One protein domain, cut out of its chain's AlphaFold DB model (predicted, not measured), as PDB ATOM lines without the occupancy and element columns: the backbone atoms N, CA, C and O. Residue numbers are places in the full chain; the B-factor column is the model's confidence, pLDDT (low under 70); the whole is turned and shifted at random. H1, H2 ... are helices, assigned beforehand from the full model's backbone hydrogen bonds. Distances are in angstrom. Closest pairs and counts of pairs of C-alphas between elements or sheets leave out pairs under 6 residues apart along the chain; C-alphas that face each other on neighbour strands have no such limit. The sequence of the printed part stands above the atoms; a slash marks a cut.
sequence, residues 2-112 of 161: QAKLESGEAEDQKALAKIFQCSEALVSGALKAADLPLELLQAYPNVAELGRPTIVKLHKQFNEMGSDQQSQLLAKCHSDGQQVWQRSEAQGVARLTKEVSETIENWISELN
ATOM      1  N   GLN A   2     132.654 135.478 114.461       85.50
ATOM      2  CA  GLN A   2     134.064 135.202 114.801       85.50
ATOM      3  C   GLN A   2     135.064 135.805 113.796       85.50
ATOM      4  O   GLN A   2     135.887 136.628 114.172       85.50
ATOM      5  N   ALA A   3     134.875 135.532 112.500       87.88
ATOM      6  CA  ALA A   3     135.741 136.047 111.436       87.88
ATOM      7  C   ALA A   3     135.867 137.585 111.390       87.88
ATOM      8  O   ALA A   3     136.897 138.085 110.965       87.88
ATOM      9  N   LYS A   4     134.849 138.343 111.837       87.38
ATOM     10  CA  LYS A   4     134.919 139.816 111.895       87.38
ATOM     11  C   LYS A   4     135.695 140.332 113.110       87.38
ATOM     12  O   LYS A   4     136.223 141.433 113.047       87.38
ATOM     13  N   LEU A   5     135.756 139.559 114.198       87.31
ATOM     14  CA  LEU A   5     136.665 139.847 115.314       87.31
ATOM     15  C   LEU A   5     138.104 139.528 114.903       87.31
ATOM     16  O   LEU A   5     139.002 140.329 115.119       87.31
ATOM     17  N   GLU A   6     138.308 138.380 114.255       88.50
ATOM     18  CA  GLU A   6     139.630 137.932 113.801       88.50
ATOM     19  C   GLU A   6     140.210 138.823 112.696       88.50
ATOM     20  O   GLU A   6     141.413 139.067 112.683       88.50
ATOM     21  N   SER A   7     139.373 139.353 111.796       89.81
ATOM     22  CA  SER A   7     139.807 140.300 110.759       89.81
ATOM     23  C   SER A   7     140.034 141.725 111.274       89.81
ATOM     24  O   SER A   7     140.492 142.575 110.513       89.81
ATOM     25  N   GLY A   8     139.706 142.009 112.541       88.81
ATOM     26  CA  GLY A   8     139.774 143.351 113.125       88.81
ATOM     27  C   GLY A   8     138.678 144.311 112.646       88.81
ATOM     28  O   GLY A   8     138.679 145.477 113.026       88.81
ATOM     29  N   GLU A   9     137.717 143.847 111.839       89.38
ATOM     30  CA  GLU A   9     136.552 144.646 111.425       89.38
ATOM     31  C   GLU A   9     135.617 144.994 112.595       89.38
ATOM     32  O   GLU A   9     134.830 145.937 112.503       89.38
ATOM     33  N   ALA A  10     135.675 144.225 113.680       90.00
ATOM     34  CA  ALA A  10     134.993 144.483 114.936       90.00
ATOM     35  C   ALA A  10     135.984 144.346 116.099       90.00
ATOM     36  O   ALA A  10     136.657 143.327 116.214       90.00
ATOM     37  N   GLU A  11     136.037 145.344 116.979       88.94
ATOM     38  CA  GLU A  11     136.950 145.340 118.134       88.94
ATOM     39  C   GLU A  11     136.404 144.516 119.312       88.94
ATOM     40  O   GLU A  11     137.163 143.922 120.074       88.94
ATOM     41  N   ASP A  12     135.079 144.468 119.468       90.56
ATOM     42  CA  ASP A  12     134.409 143.783 120.570       90.56
ATOM     43  C   ASP A  12     132.979 143.319 120.202       90.56
ATOM     44  O   ASP A  12     132.482 143.498 119.082       90.56
ATOM     45  N   GLN A  13     132.281 142.700 121.164       90.38
ATOM     46  CA  GLN A  13     130.894 142.242 120.981       90.38
ATOM     47  C   GLN A  13     129.915 143.392 120.704       90.38
ATOM     48  O   GLN A  13     128.910 143.191 120.016       90.38
ATOM     49  N   LYS A  14     130.211 144.599 121.192       92.75
ATOM     50  CA  LYS A  14     129.392 145.793 120.982       92.75
ATOM     51  C   LYS A  14     129.539 146.317 119.555       92.75
ATOM     52  O   LYS A  14     128.541 146.673 118.924       92.75
ATOM     53  N   ALA A  15     130.746 146.296 119.001       91.69
ATOM     54  CA  ALA A  15     131.025 146.615 117.609       91.69
ATOM     55  C   ALA A  15     130.368 145.595 116.667       91.69
ATOM     56  O   ALA A  15     129.745 145.984 115.680       91.69
ATOM     57  N   LEU A  16     130.402 144.301 117.011       92.75
ATOM     58  CA  LEU A  16     129.657 143.266 116.288       92.75
ATOM     59  C   LEU A  16     128.141 143.510 116.316       92.75
ATOM     60  O   LEU A  16     127.497 143.424 115.272       92.75
ATOM     61  N   ALA A  17     127.568 143.840 117.478       94.19
ATOM     62  CA  ALA A  17     126.146 144.171 117.616       94.19
ATOM     63  C   ALA A  17     125.772 145.374 116.729       94.19
ATOM     64  O   ALA A  17     124.795 145.314 115.980       94.19
ATOM     65  N   LYS A  18     126.657 146.384 116.735       93.69
ATOM     66  CA  LYS A  18     126.883 147.426 115.721       93.69
ATOM     67  C   LYS A  18     126.599 146.966 114.287       93.69
ATOM     68  O   LYS A  18     125.618 147.338 113.646       93.69
ATOM     69  N   ILE A  19     127.546 146.178 113.790       93.06
ATOM     70  CA  ILE A  19     127.681 145.766 112.390       93.06
ATOM     71  C   ILE A  19     126.511 144.888 111.945       93.06
ATOM     72  O   ILE A  19     125.993 145.062 110.847       93.06
ATOM     73  N   PHE A  20     126.086 143.956 112.799       92.50
ATOM     74  CA  PHE A  20     125.018 143.003 112.497       92.50
ATOM     75  C   PHE A  20     123.617 143.513 112.858       92.50
ATOM     76  O   PHE A  20     122.654 142.775 112.673       92.50
ATOM     77  N   GLN A  21     123.495 144.744 113.370       95.38
ATOM     78  CA  GLN A  21     122.226 145.369 113.762       95.38
ATOM     79  C   GLN A  21     121.382 144.475 114.685       95.38
ATOM     80  O   GLN A  21     120.185 144.275 114.488       95.38
ATOM     81  N   CYS A  22     122.022 143.906 115.704       93.12
ATOM     82  CA  CYS A  22     121.383 143.007 116.659       93.12
ATOM     83  C   CYS A  22     121.804 143.339 118.094       93.12
ATOM     84  O   CYS A  22     122.658 144.191 118.324       93.12
ATOM     85  N   SER A  23     121.183 142.695 119.086       93.19
ATOM     86  CA  SER A  23     121.556 142.918 120.489       93.19
ATOM     87  C   SER A  23     122.893 142.257 120.838       93.19
ATOM     88  O   SER A  23     123.200 141.169 120.352       93.19
ATOM     89  N   GLU A  24     123.646 142.846 121.770       92.00
ATOM     90  CA  GLU A  24     124.877 142.243 122.313       92.00
ATOM     91  C   GLU A  24     124.626 140.850 122.907       92.00
ATOM     92  O   GLU A  24     125.447 139.947 122.780       92.00
ATOM     93  N   ALA A  25     123.445 140.626 123.492       88.94
ATOM     94  CA  ALA A  25     123.063 139.316 124.009       88.94
ATOM     95  C   ALA A  25     122.937 138.256 122.897       88.94
ATOM     96  O   ALA A  25     123.234 137.084 123.134       88.94
ATOM     97  N   LEU A  26     122.497 138.650 121.698       88.75
ATOM     98  CA  LEU A  26     122.433 137.766 120.533       88.75
ATOM     99  C   LEU A  26     123.840 137.458 120.013       88.75
ATOM    100  O   LEU A  26     124.150 136.293 119.778       88.75
ATOM    101  N   VAL A  27     124.706 138.472 119.936       92.12
ATOM    102  CA  VAL A  27     126.124 138.301 119.583       92.12
ATOM    103  C   VAL A  27     126.826 137.356 120.558       92.12
ATOM    104  O   VAL A  27     127.466 136.399 120.131       92.12
ATOM    105  N   SER A  28     126.656 137.566 121.864       90.19
ATOM    106  CA  SER A  28     127.238 136.718 122.909       90.19
ATOM    107  C   SER A  28     126.796 135.257 122.776       90.19
ATOM    108  O   SER A  28     127.611 134.345 122.890       90.19
ATOM    109  N   GLY A  29     125.507 135.026 122.495       90.50
ATOM    110  CA  GLY A  29     124.979 133.686 122.241       90.50
ATOM    111  C   GLY A  29     125.589 133.042 120.995       90.50
ATOM    112  O   GLY A  29     126.010 131.891 121.053       90.50
ATOM    113  N   ALA A  30     125.684 133.789 119.895       90.62
ATOM    114  CA  ALA A  30     126.231 133.295 118.634       90.62
ATOM    115  C   ALA A  30     127.730 132.968 118.724       90.62
ATOM    116  O   ALA A  30     128.158 131.946 118.199       90.62
ATOM    117  N   LEU A  31     128.521 133.795 119.416       92.56
ATOM    118  CA  LEU A  31     129.946 133.526 119.636       92.56
ATOM    119  C   LEU A  31     130.152 132.283 120.509       92.56
ATOM    120  O   LEU A  31     130.969 131.436 120.176       92.56
ATOM    121  N   LYS A  32     129.359 132.117 121.574       93.81
ATOM    122  CA  LYS A  32     129.405 130.902 122.404       93.81
ATOM    123  C   LYS A  32     128.977 129.649 121.648       93.81
ATOM    124  O   LYS A  32     129.535 128.592 121.894       93.81
ATOM    125  N   ALA A  33     128.004 129.754 120.742       91.88
ATOM    126  CA  ALA A  33     127.650 128.644 119.861       91.88
ATOM    127  C   ALA A  33     128.802 128.299 118.907       91.88
ATOM    128  O   ALA A  33     129.078 127.126 118.703       91.88
ATOM    129  N   ALA A  34     129.478 129.307 118.348       91.19
ATOM    130  CA  ALA A  34     130.601 129.113 117.432       91.19
ATOM    131  C   ALA A  34     131.848 128.512 118.108       91.19
ATOM    132  O   ALA A  34     132.641 127.867 117.433       91.19
ATOM    133  N   ASP A  35     132.008 128.722 119.415       92.94
ATOM    134  CA  ASP A  35     133.109 128.177 120.220       92.94
ATOM    135  C   ASP A  35     132.891 126.709 120.644       92.94
ATOM    136  O   ASP A  35     133.812 126.043 121.107       92.94
ATOM    137  N   LEU A  36     131.671 126.180 120.507       94.38
ATOM    138  CA  LEU A  36     131.383 124.783 120.831       94.38
ATOM    139  C   LEU A  36     131.851 123.838 119.709       94.38
ATOM    140  O   LEU A  36     131.643 124.147 118.533       94.38
ATOM    141  N   PRO A  37     132.392 122.648 120.042       94.12
ATOM    142  CA  PRO A  37     132.731 121.640 119.042       94.12
ATOM    143  C   PRO A  37     131.519 121.217 118.213       94.12
ATOM    144  O   PRO A  37     130.402 121.072 118.726       94.12
ATOM    145  N   LEU A  38     131.755 120.970 116.925       91.62
ATOM    146  CA  LEU A  38     130.704 120.614 115.977       91.62
ATOM    147  C   LEU A  38     129.983 119.326 116.389       91.62
ATOM    148  O   LEU A  38     128.764 119.246 116.275       91.62
ATOM    149  N   GLU A  39     130.716 118.350 116.914       92.00
ATOM    150  CA  GLU A  39     130.202 117.060 117.373       92.00
ATOM    151  C   GLU A  39     129.176 117.236 118.497       92.00
ATOM    152  O   GLU A  39     128.172 116.527 118.552       92.00
ATOM    153  N   LEU A  40     129.385 118.225 119.371       93.75
ATOM    154  CA  LEU A  40     128.462 118.531 120.458       93.75
ATOM    155  C   LEU A  40     127.190 119.220 119.949       93.75
ATOM    156  O   LEU A  40     126.098 118.946 120.440       93.75
ATOM    157  N   LEU A  41     127.307 120.092 118.944       93.50
ATOM    158  CA  LEU A  41     126.151 120.729 118.306       93.50
ATOM    159  C   LEU A  41     125.338 119.721 117.477       93.50
ATOM    160  O   LEU A  41     124.109 119.746 117.513       93.50
ATOM    161  N   GLN A  42     126.009 118.805 116.774       92.62
ATOM    162  CA  GLN A  42     125.388 117.750 115.962       92.62
ATOM    163  C   GLN A  42     124.722 116.640 116.784       92.62
ATOM    164  O   GLN A  42     123.914 115.882 116.243       92.62
ATOM    165  N   ALA A  43     124.992 116.581 118.091       93.25
ATOM    166  CA  ALA A  43     124.269 115.708 119.008       93.25
ATOM    167  C   ALA A  43     122.761 116.017 119.044       93.25
ATOM    168  O   ALA A  43     121.961 115.135 119.363       93.25
ATOM    169  N   TYR A  44     122.367 117.243 118.684       94.00
ATOM    170  CA  TYR A  44     120.982 117.698 118.617       94.00
ATOM    171  C   TYR A  44     120.377 117.526 117.215       94.00
ATOM    172  O   TYR A  44     121.083 117.665 116.217       94.00
ATOM    173  N   PRO A  45     119.054 117.299 117.106       91.69
ATOM    174  CA  PRO A  45     118.390 117.117 115.812       91.69
ATOM    175  C   PRO A  45     118.364 118.399 114.968       91.69
ATOM    176  O   PRO A  45     118.357 118.339 113.741       91.69
ATOM    177  N   ASN A  46     118.325 119.566 115.618       90.06
ATOM    178  CA  ASN A  46     118.369 120.864 114.961       90.06
ATOM    179  C   ASN A  46     119.028 121.902 115.877       90.06
ATOM    180  O   ASN A  46     118.489 122.251 116.926       90.06
ATOM    181  N   VAL A  47     120.170 122.434 115.445       86.81
ATOM    182  CA  VAL A  47     120.930 123.452 116.183       86.81
ATOM    183  C   VAL A  47     120.157 124.773 116.294       86.81
ATOM    184  O   VAL A  47     120.309 125.485 117.282       86.81
ATOM    185  N   ALA A  48     119.282 125.095 115.333       85.50
ATOM    186  CA  ALA A  48     118.478 126.322 115.363       85.50
ATOM    187  C   ALA A  48     117.456 126.346 116.514       85.50
ATOM    188  O   ALA A  48     117.062 127.418 116.967       85.50
ATOM    189  N   GLU A  49     117.064 125.172 117.017       84.75
ATOM    190  CA  GLU A  49     116.147 125.027 118.154       84.75
ATOM    191  C   GLU A  49     116.866 125.162 119.506       84.75
ATOM    192  O   GLU A  49     116.229 125.220 120.562       84.75
ATOM    193  N   LEU A  50     118.201 125.239 119.503       87.00
ATOM    194  CA  LEU A  50     118.980 125.498 120.705       87.00
ATOM    195  C   LEU A  50     118.871 126.975 121.066       87.00
ATOM    196  O   LEU A  50     119.630 127.830 120.610       87.00
ATOM    197  N   GLY A  51     117.909 127.278 121.933       88.69
ATOM    198  CA  GLY A  51     117.760 128.612 122.491       88.69
ATOM    199  C   GLY A  51     119.034 129.092 123.198       88.69
ATOM    200  O   GLY A  51     119.821 128.309 123.738       88.69
ATOM    201  N   ARG A  52     119.201 130.419 123.276       89.31
ATOM    202  CA  ARG A  52     120.344 131.063 123.949       89.31
ATOM    203  C   ARG A  52     120.642 130.498 125.350       89.31
ATOM    204  O   ARG A  52     121.821 130.298 125.636       89.31
ATOM    205  N   PRO A  53     119.649 130.235 126.230       90.56
ATOM    206  CA  PRO A  53     119.926 129.660 127.546       90.56
ATOM    207  C   PRO A  53     120.658 128.313 127.475       90.56
ATOM    208  O   PRO A  53     121.591 128.095 128.245       90.56
ATOM    209  N   THR A  54     120.283 127.455 126.525       91.19
ATOM    210  CA  THR A  54     120.887 126.133 126.324       91.19
ATOM    211  C   THR A  54     122.316 126.258 125.824       91.19
ATOM    212  O   THR A  54     123.214 125.703 126.444       91.19
ATOM    213  N   ILE A  55     122.553 127.065 124.782       93.88
ATOM    214  CA  ILE A  55     123.904 127.314 124.255       93.88
ATOM    215  C   ILE A  55     124.833 127.853 125.343       93.88
ATOM    216  O   ILE A  55     125.941 127.358 125.515       93.88
ATOM    217  N   VAL A  56     124.381 128.846 126.116       92.38
ATOM    218  CA  VAL A  56     125.198 129.445 127.181       92.38
ATOM    219  C   VAL A  56     125.518 128.429 128.278       92.38
ATOM    220  O   VAL A  56     126.640 128.419 128.783       92.38
ATOM    221  N   LYS A  57     124.547 127.592 128.660       92.50
ATOM    222  CA  LYS A  57     124.739 126.552 129.674       92.50
ATOM    223  C   LYS A  57     125.706 125.475 129.185       92.50
ATOM    224  O   LYS A  57     126.641 125.152 129.909       92.50
ATOM    225  N   LEU A  58     125.508 124.984 127.965       93.62
ATOM    226  CA  LEU A  58     126.329 123.951 127.344       93.62
ATOM    227  C   LEU A  58     127.774 124.424 127.158       93.62
ATOM    228  O   LEU A  58     128.697 123.730 127.567       93.62
ATOM    229  N   HIS A  59     127.959 125.646 126.645       95.25
ATOM    230  CA  HIS A  59     129.264 126.303 126.519       95.25
ATOM    231  C   HIS A  59     130.004 126.367 127.851       95.25
ATOM    232  O   HIS A  59     131.162 125.964 127.936       95.25
ATOM    233  N   LYS A  60     129.312 126.807 128.907       93.44
ATOM    234  CA  LYS A  60     129.878 126.862 130.254       93.44
ATOM    235  C   LYS A  60     130.262 125.470 130.759       93.44
ATOM    236  O   LYS A  60     131.397 125.270 131.168       93.44
ATOM    237  N   GLN A  61     129.325 124.525 130.736       92.62
ATOM    238  CA  GLN A  61     129.534 123.185 131.283       92.62
ATOM    239  C   GLN A  61     130.663 122.444 130.568       92.62
ATOM    240  O   GLN A  61     131.473 121.818 131.238       92.62
ATOM    241  N   PHE A  62     130.738 122.547 129.239       94.00
ATOM    242  CA  PHE A  62     131.784 121.920 128.438       94.00
ATOM    243  C   PHE A  62     133.170 122.499 128.746       94.00
ATOM    244  O   PHE A  62     134.101 121.747 129.030       94.00
ATOM    245  N   ASN A  63     133.300 123.830 128.760       93.12
ATOM    246  CA  ASN A  63     134.574 124.510 129.015       93.12
ATOM    247  C   ASN A  63     135.038 124.440 130.481       93.12
ATOM    248  O   ASN A  63     136.215 124.641 130.758       93.12
ATOM    249  N   GLU A  64     134.143 124.142 131.428       91.75
ATOM    250  CA  GLU A  64     134.498 123.871 132.830       91.75
ATOM    251  C   GLU A  64     135.060 122.451 133.050       91.75
ATOM    252  O   GLU A  64     135.569 122.154 134.134       91.75
ATOM    253  N   MET A  65     134.966 121.556 132.061       90.62
ATOM    254  CA  MET A  65     135.581 120.227 132.123       90.62
ATOM    255  C   MET A  65     137.061 120.266 131.722       90.62
ATOM    256  O   MET A  65     137.483 121.122 130.948       90.62
ATOM    257  N   GLY A  66     137.846 119.301 132.210       89.38
ATOM    258  CA  GLY A  66     139.203 119.079 131.709       89.38
ATOM    259  C   GLY A  66     139.205 118.527 130.279       89.38
ATOM    260  O   GLY A  66     138.207 117.968 129.815       89.38
ATOM    261  N   SER A  67     140.337 118.666 129.583       91.44
ATOM    262  CA  SER A  67     140.501 118.232 128.187       91.44
ATOM    263  C   SER A  67     140.138 116.760 127.974       91.44
ATOM    264  O   SER A  67     139.452 116.426 127.013       91.44
ATOM    265  N   ASP A  68     140.524 115.886 128.906       91.88
ATOM    266  CA  ASP A  68     140.257 114.448 128.808       91.88
ATOM    267  C   ASP A  68     138.754 114.150 128.895       91.88
ATOM    268  O   ASP A  68     138.223 113.338 128.135       91.88
ATOM    269  N   GLN A  69     138.043 114.835 129.796       92.75
ATOM    270  CA  GLN A  69     136.591 114.720 129.932       92.75
ATOM    271  C   GLN A  69     135.867 115.298 128.712       92.75
ATOM    272  O   GLN A  69     134.863 114.732 128.280       92.75
ATOM    273  N   GLN A  70     136.368 116.397 128.140       94.81
ATOM    274  CA  GLN A  70     135.836 116.970 126.903       94.81
ATOM    275  C   GLN A  70     135.924 115.962 125.760       94.81
ATOM    276  O   GLN A  70     134.904 115.664 125.142       94.81
ATOM    277  N   SER A  71     137.096 115.367 125.529       94.06
ATOM    278  CA  SER A  71     137.269 114.342 124.496       94.06
ATOM    279  C   SER A  71     136.364 113.126 124.722       94.06
ATOM    280  O   SER A  71     135.754 112.637 123.771       94.06
ATOM    281  N   GLN A  72     136.206 112.672 125.970       94.12
ATOM    282  CA  GLN A  72     135.285 111.577 126.302       94.12
ATOM    283  C   GLN A  72     133.821 111.932 126.020       94.12
ATOM    284  O   GLN A  72     133.082 111.096 125.500       94.12
ATOM    285  N   LEU A  73     133.390 113.160 126.323       94.69
ATOM    286  CA  LEU A  73     132.036 113.612 126.008       94.69
ATOM    287  C   LEU A  73     131.798 113.636 124.494       94.69
ATOM    288  O   LEU A  73     130.788 113.107 124.037       94.69
ATOM    289  N   LEU A  74     132.729 114.200 123.717       94.50
ATOM    290  CA  LEU A  74     132.612 114.258 122.255       94.50
ATOM    291  C   LEU A  74     132.561 112.851 121.639       94.50
ATOM    292  O   LEU A  74     131.742 112.597 120.757       94.50
ATOM    293  N   ALA A  75     133.353 111.910 122.161       92.31
ATOM    294  CA  ALA A  75     133.284 110.508 121.754       92.31
ATOM    295  C   ALA A  75     131.916 109.872 122.068       92.31
ATOM    296  O   ALA A  75     131.375 109.140 121.245       92.31
ATOM    297  N   LYS A  76     131.299 110.185 123.219       92.06
ATOM    298  CA  LYS A  76     129.933 109.724 123.538       92.06
ATOM    299  C   LYS A  76     128.881 110.322 122.594       92.06
ATOM    300  O   LYS A  76     127.952 109.611 122.188       92.06
ATOM    301  N   CYS A  77     129.034 111.598 122.223       91.38
ATOM    302  CA  CYS A  77     128.167 112.270 121.253       91.38
ATOM    303  C   CYS A  77     128.185 111.567 119.887       91.38
ATOM    304  O   CYS A  77     127.133 111.444 119.258       91.38
ATOM    305  N   HIS A  78     129.343 111.033 119.488       83.75
ATOM    306  CA  HIS A  78     129.547 110.311 118.235       83.75
ATOM    307  C   HIS A  78     130.049 108.870 118.466       83.75
ATOM    308  O   HIS A  78     131.188 108.524 118.163       83.75
ATOM    309  N   SER A  79     129.167 108.019 118.995       82.94
ATOM    310  CA  SER A  79     129.382 106.571 119.151       82.94
ATOM    311  C   SER A  79     128.609 105.805 118.080       82.94
ATOM    312  O   SER A  79     127.511 106.207 117.687       82.94
ATOM    313  N   ASP A  80     129.186 104.701 117.611       76.94
ATOM    314  CA  ASP A  80     128.549 103.750 116.687       76.94
ATOM    315  C   ASP A  80     128.042 104.381 115.375       76.94
ATOM    316  O   ASP A  80     127.087 103.910 114.760       76.94
ATOM    317  N   GLY A  81     128.671 105.483 114.946       76.94
ATOM    318  CA  GLY A  81     128.305 106.222 113.732       76.94
ATOM    319  C   GLY A  81     126.961 106.952 113.809       76.94
ATOM    320  O   GLY A  81     126.493 107.473 112.797       76.94
ATOM    321  N   GLN A  82     126.338 107.004 114.990       85.06
ATOM    322  CA  GLN A  82     125.054 107.660 115.218       85.06
ATOM    323  C   GLN A  82     125.207 108.869 116.139       85.06
ATOM    324  O   GLN A  82     125.940 108.829 117.129       85.06
ATOM    325  N   GLN A  83     124.460 109.929 115.848       89.06
ATOM    326  CA  GLN A  83     124.319 111.086 116.733       89.06
ATOM    327  C   GLN A  83     123.397 110.751 117.910       89.06
ATOM    328  O   GLN A  83     122.545 109.868 117.812       89.06
ATOM    329  N   VAL A  84     123.519 111.487 119.016       90.19
ATOM    330  CA  VAL A  84     122.738 111.239 120.245       90.19
ATOM    331  C   VAL A  84     121.231 111.194 119.974       90.19
ATOM    332  O   VAL A  84     120.561 110.245 120.372       90.19
ATOM    333  N   TRP A  85     120.700 112.171 119.235       91.25
ATOM    334  CA  TRP A  85     119.273 112.237 118.911       91.25
ATOM    335  C   TRP A  85     118.767 111.062 118.061       91.25
ATOM    336  O   TRP A  85     117.585 110.744 118.124       91.25
ATOM    337  N   GLN A  86     119.635 110.402 117.285       89.38
ATOM    338  CA  GLN A  86     119.255 109.255 116.446       89.38
ATOM    339  C   GLN A  86     119.039 107.979 117.262       89.38
ATOM    340  O   GLN A  86     118.412 107.042 116.773       89.38
ATOM    341  N   ARG A  87     119.556 107.940 118.495       88.00
ATOM    342  CA  ARG A  87     119.392 106.817 119.428       88.00
ATOM    343  C   ARG A  87     118.170 106.979 120.336       88.00
ATOM    344  O   ARG A  87     117.864 106.072 121.101       88.00
ATOM    345  N   SER A  88     117.502 108.131 120.279       85.31
ATOM    346  CA  SER A  88     116.319 108.430 121.081       85.31
ATOM    347  C   SER A  88     115.051 107.892 120.416       85.31
ATOM    348  O   SER A  88     114.873 107.997 119.203       85.31
ATOM    349  N   GLU A  89     114.132 107.360 121.222       84.44
ATOM    350  CA  GLU A  89     112.799 106.943 120.766       84.44
ATOM    351  C   GLU A  89     111.793 108.112 120.737       84.44
ATOM    352  O   GLU A  89     110.662 107.965 120.252       84.44
ATOM    353  N   ALA A  90     112.176 109.288 121.254       84.88
ATOM    354  CA  ALA A  90     111.284 110.430 121.362       84.88
ATOM    355  C   ALA A  90     110.840 110.962 119.997       84.88
ATOM    356  O   ALA A  90     111.610 111.145 119.059       84.88
ATOM    357  N   GLN A  91     109.552 111.288 119.916       85.69
ATOM    358  CA  GLN A  91     108.946 111.841 118.712       85.69
ATOM    359  C   GLN A  91     108.812 113.362 118.818       85.69
ATOM    360  O   GLN A  91     108.249 113.886 119.784       85.69
ATOM    361  N   GLY A  92     109.274 114.059 117.781       89.00
ATOM    362  CA  GLY A  92     109.191 115.512 117.652       89.00
ATOM    363  C   GLY A  92     110.444 116.245 118.135       89.00
ATOM    364  O   GLY A  92     111.013 115.936 119.182       89.00
ATOM    365  N   VAL A  93     110.838 117.270 117.375       89.00
ATOM    366  CA  VAL A  93     112.112 117.991 117.544       89.00
ATOM    367  C   VAL A  93     112.274 118.572 118.949       89.00
ATOM    368  O   VAL A  93     113.306 118.366 119.572       89.00
ATOM    369  N   ALA A  94     111.244 119.220 119.500       88.62
ATOM    370  CA  ALA A  94     111.320 119.806 120.840       88.62
ATOM    371  C   ALA A  94     111.553 118.762 121.950       88.62
ATOM    372  O   ALA A  94     112.286 119.026 122.904       88.62
ATOM    373  N   ARG A  95     110.946 117.570 121.832       88.62
ATOM    374  CA  ARG A  95     111.138 116.479 122.803       88.62
ATOM    375  C   ARG A  95     112.529 115.872 122.670       88.62
ATOM    376  O   ARG A  95     113.205 115.737 123.682       88.62
ATOM    377  N   LEU A  96     112.977 115.623 121.438       91.31
ATOM    378  CA  LEU A  96     114.336 115.164 121.147       91.31
ATOM    379  C   LEU A  96     115.389 116.134 121.696       91.31
ATOM    380  O   LEU A  96     116.293 115.718 122.409       91.31
ATOM    381  N   THR A  97     115.253 117.438 121.444       91.62
ATOM    382  CA  THR A  97     116.188 118.454 121.954       91.62
ATOM    383  C   THR A  97     116.265 118.452 123.479       91.62
ATOM    384  O   THR A  97     117.354 118.594 124.044       91.62
ATOM    385  N   LYS A  98     115.127 118.279 124.163       90.12
ATOM    386  CA  LYS A  98     115.090 118.179 125.623       90.12
ATOM    387  C   LYS A  98     115.807 116.918 126.115       90.12
ATOM    388  O   LYS A  98     116.676 117.032 126.971       90.12
ATOM    389  N   GLU A  99     115.490 115.757 125.553       91.00
ATOM    390  CA  GLU A  99     116.086 114.479 125.959       91.00
ATOM    391  C   GLU A  99     117.595 114.429 125.697       91.00
ATOM    392  O   GLU A  99     118.367 114.002 126.555       91.00
ATOM    393  N   VAL A 100     118.041 114.945 124.549       92.88
ATOM    394  CA  VAL A 100     119.469 115.090 124.234       92.88
ATOM    395  C   VAL A 100     120.148 116.019 125.238       92.88
ATOM    396  O   VAL A 100     121.225 115.690 125.727       92.88
ATOM    397  N   SER A 101     119.520 117.151 125.589       92.44
ATOM    398  CA  SER A 101     120.072 118.065 126.601       92.44
ATOM    399  C   SER A 101     120.243 117.366 127.947       92.44
ATOM    400  O   SER A 101     121.310 117.447 128.545       92.44
ATOM    401  N   GLU A 102     119.220 116.644 128.407       91.19
ATOM    402  CA  GLU A 102     119.262 115.896 129.668       91.19
ATOM    403  C   GLU A 102     120.332 114.795 129.633       91.19
ATOM    404  O   GLU A 102     121.095 114.637 130.584       91.19
ATOM    405  N   THR A 103     120.451 114.084 128.511       91.69
ATOM    406  CA  THR A 103     121.459 113.037 128.306       91.69
ATOM    407  C   THR A 103     122.881 113.594 128.375       91.69
ATOM    408  O   THR A 103     123.719 113.065 129.106       91.69
ATOM    409  N   ILE A 104     123.153 114.693 127.667       92.88
ATOM    410  CA  ILE A 104     124.460 115.360 127.679       92.88
ATOM    411  C   ILE A 104     124.777 115.896 129.080       92.88
ATOM    412  O   ILE A 104     125.890 115.718 129.567       92.88
ATOM    413  N   GLU A 105     123.808 116.511 129.762       91.31
ATOM    414  CA  GLU A 105     123.986 117.000 131.133       91.31
ATOM    415  C   GLU A 105     124.319 115.875 132.121       91.31
ATOM    416  O   GLU A 105     125.171 116.056 132.999       91.31
ATOM    417  N   ASN A 106     123.693 114.707 131.960       89.81
ATOM    418  CA  ASN A 106     124.000 113.521 132.753       89.81
ATOM    419  C   ASN A 106     125.430 113.039 132.487       89.81
ATOM    420  O   ASN A 106     126.192 112.865 133.434       89.81
ATOM    421  N   TRP A 107     125.849 112.924 131.222       93.75
ATOM    422  CA  TRP A 107     127.224 112.536 130.888       93.75
ATOM    423  C   TRP A 107     128.263 113.522 131.407       93.75
ATOM    424  O   TRP A 107     129.289 113.100 131.931       93.75
ATOM    425  N   ILE A 108     128.004 114.826 131.310       90.56
ATOM    426  CA  ILE A 108     128.876 115.854 131.887       90.56
ATOM    427  C   ILE A 108     128.990 115.660 133.402       90.56
ATOM    428  O   ILE A 108     130.089 115.730 133.948       90.56
ATOM    429  N   SER A 109     127.875 115.379 134.081       87.69
ATOM    430  CA  SER A 109     127.853 115.159 135.532       87.69
ATOM    431  C   SER A 109     128.589 113.879 135.949       87.69
ATOM    432  O   SER A 109     129.190 113.844 137.020       87.69
ATOM    433  N   GLU A 110     128.567 112.838 135.114       88.44
ATOM    434  CA  GLU A 110     129.316 111.591 135.316       88.44
ATOM    435  C   GLU A 110     130.821 111.759 135.069       88.44
ATOM    436  O   GLU A 110     131.631 111.242 135.836       88.44
ATOM    437  N   LEU A 111     131.196 112.459 133.993       88.25
ATOM    438  CA  LEU A 111     132.585 112.631 133.549       88.25
ATOM    439  C   LEU A 111     133.333 113.671 134.380       88.25
ATOM    440  O   LEU A 111     134.520 113.520 134.664       88.25
ATOM    441  N   ASN A 112     132.631 114.725 134.775       83.88
ATOM    442  CA  ASN A 112     133.123 115.746 135.675       83.88
ATOM    443  C   ASN A 112     132.166 115.826 136.865       83.88
ATOM    444  O   ASN A 112     131.356 116.761 136.935       83.88
TER     445      ASN A 112
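Overview. This is residues 2 to 112 of the 161 residues of the protein "Chromosome (Plasmid) partitioning protein ParB" of Vibrio sp. C7 (UniProt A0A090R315). A small head made of H1 and H2 sits at one end of the longest axis, and H3 works as a neck that joins it to a larger helical body of H4 to H8. In the body the long H8 runs roughly alongside H5, H6 folds back onto the last part of H8, the short H7 packs on H8 nearer its beginning, and the short H4 packs on H6 near H5. The printed part has 111 residues with eight named helices, H1 to H8 in order along the chain, and no named strand; the class is all helix. It is only just compact, close to loose, with a radius of gyration of the C-alphas of 15.4 A, and it spans 43 by 33 by 22 A.

Along the chain. H1 is residues 2 to 6, from C-alpha 2 at (134.064, 135.202, 114.801). H2 is residues 13 to 20, H3 residues 24 to 34 with a length of 15.1 A, and H4 residues 38 to 42. H5, residues 52 to 63, is 16.5 A long and begins with C-alpha 52 at (120.344, 131.063, 123.949). H6 is residues 67 to 77, 15.4 A long, and H7 is residues 84 to 87. H8, the longest, is residues 93 to 111, 26.5 A long, and ends with C-alpha 111 at (132.585, 112.631, 133.549).

Arrangement. H1 is close to H2 but not clearly touching, with the closest C-alphas, those of Lys 4 and Leu 16, 7.7 A apart. H2 and H3 touch about perpendicular at 88 degrees, closest at the C-alphas of Ala 17 and Glu 24, 5.2 A. H3 touches H5 at a steep tilt of 48 degrees, the same way, closest at the C-alphas of Gly 29 and Arg 52, 5.6 A. H4 touches H6, closest at the C-alphas of Glu 39 and Leu 74, 6.1 A. H5 and H8 are close but not clearly touching, at a shallow tilt of 23 degrees, the same way. H6 touches H8 residues 104 to 111 alone, opposite ways at 35.1 degrees, only just steep; the closest C-alphas are those of Gln 69 and Leu 111, 5.8 A. H7 touches H8 residues 96 to 100 alone, with the C-alphas of Trp 85 and Val 100 closest at 6.0 A. H2 and H8 are among the pairs that stay apart. Every O i to N i+4 pair is within hydrogen-bond range in H1 to H6 and H8; H7 is too short for such a pair.

Size, cuts and confidence. The C-alphas of Gly 8 and Glu 89, the two farthest apart, are 46.0 A from each other. The printed part has no cut, and no link is long. The mean pLDDT of the printed part is 90.5, and no printed residue is under 70.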